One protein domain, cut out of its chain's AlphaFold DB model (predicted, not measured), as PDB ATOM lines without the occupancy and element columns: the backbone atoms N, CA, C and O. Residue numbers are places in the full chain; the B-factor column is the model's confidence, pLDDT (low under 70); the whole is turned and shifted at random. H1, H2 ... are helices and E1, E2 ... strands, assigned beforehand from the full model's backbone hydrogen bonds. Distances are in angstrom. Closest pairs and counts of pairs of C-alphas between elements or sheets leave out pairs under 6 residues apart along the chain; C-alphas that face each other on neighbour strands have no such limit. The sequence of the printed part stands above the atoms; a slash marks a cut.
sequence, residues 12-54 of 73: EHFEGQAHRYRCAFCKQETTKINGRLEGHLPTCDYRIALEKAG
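What this domain is: This is residues 12 to 54 of the 73 residues of an uncharacterized protein of Methylophilus sp. TWE2 (UniProt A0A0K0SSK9). This is a small rod of mostly loops with little regular structure: helix H2 makes one end, and at the other residues 12 to 22 fold back on themselves, with Gly 16 at the tip. Short H1 lies on one side between these ends. The printed part has 43 residues, 15 of them in named elements, E1, H1, H2 along the chain, mostly helix. It is only just compact, close to loose, with a radius of gyration of the C-alphas of 11.0 A and spans of 36 by 15 by 12 A.

Where its parts are: H2 is residues 45 to 52, 10.4 A long, ending at C-alpha 52 (108.707, -0.339, 45.655). H1 is residues 30 to 33. E1 is residues 21 to 23, beginning at C-alpha 21 (114.420, 7.712, 68.994).

How they stand to each other: H2 is apart from H1 and from E1. The closest C-alphas of E1 and H1, those of Arg 22 and Thr 30, are 5.2 A apart. E1 pairs with no named strand, but residues 12 to 13 pair antiparallel with its residues 21 to 22. In H2 every O i to N i+4 pair is within hydrogen-bond range; H1 is too short for one.

The domain as a whole: The C-alphas of Gly 16 and Gly 54, the two farthest apart, are 37.1 A apart. The link from H1 to H2 is long. The printed part has no cut, and no printed residue is under 70 in pLDDT.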
ATOM      1  N   GLU A  12     109.476   7.265  66.946       95.44
ATOM      2  CA  GLU A  12     108.930   7.209  68.300       95.44
ATOM      3  C   GLU A  12     110.065   7.243  69.331       95.44
ATOM      4  O   GLU A  12     111.197   6.834  69.046       95.44
ATOM      5  N   HIS A  13     109.765   7.728  70.536       94.75
ATOM      6  CA  HIS A  13     110.737   7.790  71.627       94.75
ATOM      7  C   HIS A  13     110.977   6.399  72.233       94.75
ATOM      8  O   HIS A  13     110.080   5.550  72.285       94.75
ATOM      9  N   PHE A  14     112.184   6.182  72.758       87.00
ATOM     10  CA  PHE A  14     112.412   5.119  73.730       87.00
ATOM     11  C   PHE A  14     111.886   5.553  75.092       87.00
ATOM     12  O   PHE A  14     112.345   6.533  75.676       87.00
ATOM     13  N   GLU A  15     110.933   4.788  75.608       85.25
ATOM     14  CA  GLU A  15     110.392   5.008  76.940       85.25
ATOM     15  C   GLU A  15     111.513   4.933  77.991       85.25
ATOM     16  O   GLU A  15     112.347   4.024  77.975       85.25
ATOM     17  N   GLY A  16     111.574   5.943  78.862       84.62
ATOM     18  CA  GLY A  16     112.589   6.051  79.913       84.62
ATOM     19  C   GLY A  16     113.981   6.512  79.461       84.62
ATOM     20  O   GLY A  16     114.870   6.602  80.304       84.62
ATOM     21  N   GLN A  17     114.204   6.823  78.176       83.81
ATOM     22  CA  GLN A  17     115.508   7.283  77.684       83.81
ATOM     23  C   GLN A  17     115.396   8.654  77.014       83.81
ATOM     24  O   GLN A  17     114.765   8.814  75.969       83.81
ATOM     25  N   ALA A  18     116.043   9.656  77.612       83.81
ATOM     26  CA  ALA A  18     116.094  10.996  77.046       83.81
ATOM     27  C   ALA A  18     116.824  10.984  75.692       83.81
ATOM     28  O   ALA A  18     117.850  10.325  75.529       83.81
ATOM     29  N   HIS A  19     116.289  11.729  74.723       86.38
ATOM     30  CA  HIS A  19     116.890  11.955  73.401       86.38
ATOM     31  C   HIS A  19     117.123  10.706  72.530       86.38
ATOM     32  O   HIS A  19     117.824  10.797  71.523       86.38
ATOM     33  N   ARG A  20     116.527   9.550  72.857       93.06
ATOM     34  CA  ARG A  20     116.623   8.341  72.023       93.06
ATOM     35  C   ARG A  20     115.337   8.078  71.260       93.06
ATOM     36  O   ARG A  20     114.257   7.980  71.836       93.06
ATOM     37  N   TYR A  21     115.499   7.903  69.953       94.75
ATOM     38  CA  TYR A  21     114.420   7.712  68.994       94.75
ATOM     39  C   TYR A  21     114.656   6.442  68.177       94.75
ATOM     40  O   TYR A  21     115.796   6.040  67.924       94.75
ATOM     41  N   ARG A  22     113.569   5.826  67.722       95.88
ATOM     42  CA  ARG A  22     113.574   4.700  66.781       95.88
ATOM     43  C   ARG A  22     112.542   4.902  65.692       95.88
ATOM     44  O   ARG A  22     111.543   5.582  65.895       95.88
ATOM     45  N   CYS A  23     112.756   4.249  64.556       96.81
ATOM     46  CA  CYS A  23     111.721   4.108  63.540       96.81
ATOM     47  C   CYS A  23     110.494   3.396  64.130       96.81
ATOM     48  O   CYS A  23     110.624   2.327  64.726       96.81
ATOM     49  N   ALA A  24     109.303   3.949  63.911       97.25
ATOM     50  CA  ALA A  24     108.058   3.386  64.426       97.25
ATOM     51  C   ALA A  24     107.726   2.006  63.823       97.25
ATOM     52  O   ALA A  24     107.053   1.213  64.479       97.25
ATOM     53  N   PHE A  25     108.231   1.690  62.624       97.12
ATOM     54  CA  PHE A  25     107.973   0.418  61.938       97.12
ATOM     55  C   PHE A  25     108.950  -0.686  62.348       97.12
ATOM     56  O   PHE A  25     108.546  -1.711  62.882       97.12
ATOM     57  N   CYS A  26     110.255  -0.483  62.130       96.38
ATOM     58  CA  CYS A  26     111.257  -1.526  62.378       96.38
ATOM     59  C   CYS A  26     111.940  -1.436  63.743       96.38
ATOM     60  O   CYS A  26     112.842  -2.222  64.019       96.38
ATOM     61  N   LYS A  27     111.568  -0.448  64.569       96.06
ATOM     62  CA  LYS A  27     112.109  -0.195  65.918       96.06
ATOM     63  C   LYS A  27     113.626   0.008  65.976       96.06
ATOM     64  O   LYS A  27     114.207   0.040  67.059       96.06
ATOM     65  N   GLN A  28     114.261   0.210  64.822       96.19
ATOM     66  CA  GLN A  28     115.687   0.473  64.731       96.19
ATOM     67  C   GLN A  28     115.972   1.919  65.135       96.19
ATOM     68  O   GLN A  28     115.259   2.834  64.725       96.19
ATOM     69  N   GLU A  29     117.001   2.109  65.954       95.31
ATOM     70  CA  GLU A  29     117.415   3.426  66.436       95.31
ATOM     71  C   GLU A  29     117.797   4.370  65.298       95.31
ATOM     72  O   GLU A  29     118.455   3.959  64.339       95.31
ATOM     73  N   THR A  30     117.439   5.646  65.436       94.06
ATOM     74  CA  THR A  30     117.737   6.684  64.437       94.06
ATOM     75  C   THR A  30     119.238   6.839  64.193       94.06
ATOM     76  O   THR A  30     119.658   7.002  63.048       94.06
ATOM     77  N   THR A  31     120.055   6.685  65.238       93.12
ATOM     78  CA  THR A  31     121.527   6.687  65.180       93.12
ATOM     79  C   THR A  31     122.089   5.519  64.371       93.12
ATOM     80  O   THR A  31     123.086   5.679  63.674       93.12
ATOM     81  N   LYS A  32     121.434   4.351  64.411       94.50
ATOM     82  CA  LYS A  32     121.817   3.177  63.613       94.50
ATOM     83  C   LYS A  32     121.284   3.248  62.181       94.50
ATOM     84  O   LYS A  32     121.961   2.797  61.265       94.50
ATOM     85  N   ILE A  33     120.101   3.829  61.981       95.19
ATOM     86  CA  ILE A  33     119.557   4.091  60.643       95.19
ATOM     87  C   ILE A  33     120.443   5.099  59.901       95.19
ATOM     88  O   ILE A  33     120.685   4.944  58.708       95.19
ATOM     89  N   ASN A  34     120.933   6.125  60.605       93.06
ATOM     90  CA  ASN A  34     121.792   7.186  60.072       93.06
ATOM     91  C   ASN A  34     121.224   7.858  58.802       93.06
ATOM     92  O   ASN A  34     121.946   8.196  57.867       93.06
ATOM     93  N   GLY A  35     119.893   7.967  58.734       91.06
ATOM     94  CA  GLY A  35     119.173   8.474  57.564       91.06
ATOM     95  C   GLY A  35     119.335   7.624  56.300       91.06
ATOM     96  O   GLY A  35     119.053   8.119  55.217       91.06
ATOM     97  N   ARG A  36     119.804   6.376  56.386       92.31
ATOM     98  CA  ARG A  36     120.022   5.506  55.226       92.31
ATOM     99  C   ARG A  36     118.942   4.441  55.122       92.31
ATOM    100  O   ARG A  36     118.550   3.840  56.123       92.31
ATOM    101  N   LEU A  37     118.506   4.149  53.898       91.69
ATOM    102  CA  LEU A  37     117.462   3.155  53.651       91.69
ATOM    103  C   LEU A  37     117.921   1.749  54.070       91.69
ATOM    104  O   LEU A  37     117.172   1.010  54.706       91.69
ATOM    105  N   GLU A  38     119.190   1.422  53.813       91.12
ATOM    106  CA  GLU A  38     119.828   0.182  54.262       91.12
ATOM    107  C   GLU A  38     120.056   0.106  55.779       91.12
ATOM    108  O   GLU A  38     120.288  -0.982  56.303       91.12
ATOM    109  N   GLY A  39     119.963   1.237  56.488       93.06
ATOM    110  CA  GLY A  39     120.013   1.287  57.948       93.06
ATOM    111  C   GLY A  39     118.732   0.762  58.610       93.06
ATOM    112  O   GLY A  39     118.754   0.370  59.778       93.06
ATOM    113  N   HIS A  40     117.620   0.705  57.869       95.69
ATOM    114  CA  HIS A  40     116.398   0.031  58.304       95.69
ATOM    115  C   HIS A  40     116.473  -1.486  58.087       95.69
ATOM    116  O   HIS A  40     117.105  -1.978  57.146       95.69
ATOM    117  N   LEU A  41     115.731  -2.239  58.907       96.06
ATOM    118  CA  LEU A  41     115.555  -3.676  58.686       96.06
ATOM    119  C   LEU A  41     114.902  -3.946  57.316       96.06
ATOM    120  O   LEU A  41     114.047  -3.162  56.899       96.06
ATOM    121  N   PRO A  42     115.231  -5.062  56.635       94.25
ATOM    122  CA  PRO A  42     114.597  -5.444  55.365       94.25
ATOM    123  C   PRO A  42     113.074  -5.601  55.458       94.25
ATOM    124  O   PRO A  42     112.375  -5.488  54.461       94.25
ATOM    125  N   THR A  43     112.563  -5.844  56.665       95.75
ATOM    126  CA  THR A  43     111.136  -5.977  56.977       95.75
ATOM    127  C   THR A  43     110.461  -4.648  57.339       95.75
ATOM    128  O   THR A  43     109.323  -4.648  57.790       95.75
ATOM    129  N   CYS A  44     111.150  -3.509  57.215       96.75
ATOM    130  CA  CYS A  44     110.596  -2.198  57.549       96.75
ATOM    131  C   CYS A  44     109.596  -1.728  56.483       96.75
ATOM    132  O   CYS A  44     109.979  -1.551  55.329       96.75
ATOM    133  N   ASP A  45     108.355  -1.423  56.873       97.19
ATOM    134  CA  ASP A  45     107.314  -0.961  55.940       97.19
ATOM    135  C   ASP A  45     107.711   0.305  55.175       97.19
ATOM    136  O   ASP A  45     107.517   0.382  53.963       97.19
ATOM    137  N   TYR A  46     108.338   1.275  55.852       95.88
ATOM    138  CA  TYR A  46     108.866   2.481  55.204       95.88
ATOM    139  C   TYR A  46     109.910   2.144  54.132       95.88
ATOM    140  O   TYR A  46     109.852   2.663  53.017       95.88
ATOM    141  N   ARG A  47     110.833   1.224  54.443       94.81
ATOM    142  CA  ARG A  47     111.854   0.768  53.495       94.81
ATOM    143  C   ARG A  47     111.215   0.091  52.290       94.81
ATOM    144  O   ARG A  47     111.523   0.450  51.161       94.81
ATOM    145  N   ILE A  48     110.306  -0.847  52.539       95.31
ATOM    146  CA  ILE A  48     109.604  -1.605  51.503       95.31
ATOM    147  C   ILE A  48     108.811  -0.663  50.590       95.31
ATOM    148  O   ILE A  48     108.824  -0.833  49.373       95.31
ATOM    149  N   ALA A  49     108.128   0.337  51.154       94.69
ATOM    150  CA  ALA A  49     107.375   1.322  50.383       94.69
ATOM    151  C   ALA A  49     108.284   2.142  49.454       94.69
ATOM    152  O   ALA A  49     107.968   2.311  48.277       94.69
ATOM    153  N   LEU A  50     109.435   2.601  49.953       92.56
ATOM    154  CA  LEU A  50     110.406   3.346  49.154       92.56
ATOM    155  C   LEU A  50     111.090   2.477  48.092       92.56
ATOM    156  O   LEU A  50     111.192   2.899  46.942       92.56
ATOM    157  N   GLU A  51     111.499   1.256  48.430       91.25
ATOM    158  CA  GLU A  51     112.072   0.313  47.460       91.25
ATOM    159  C   GLU A  51     111.072   0.019  46.327       91.25
ATOM    160  O   GLU A  51     111.433   0.069  45.151       91.25
ATOM    161  N   LYS A  52     109.785  -0.179  46.651       91.31
ATOM    162  CA  LYS A  52     108.707  -0.339  45.655       91.31
ATOM    163  C   LYS A  52     108.491   0.905  44.795       91.31
ATOM    164  O   LYS A  52     108.165   0.778  43.619       91.31
ATOM    165  N   ALA A  53     108.683   2.096  45.357       90.81
ATOM    166  CA  ALA A  53     108.617   3.359  44.625       90.81
ATOM    167  C   ALA A  53     109.889   3.653  43.795       90.81
ATOM    168  O   ALA A  53     109.987   4.710  43.172       90.81
ATOM    169  N   GLY A  54     110.861   2.733  43.761       88.25
ATOM    170  CA  GLY A  54     112.083   2.866  42.966       88.25
ATOM    171  C   GLY A  54     113.150   3.755  43.608       88.25
ATOM    172  O   GLY A  54     113.986   4.333  42.904       88.25
TER     173      GLY A  54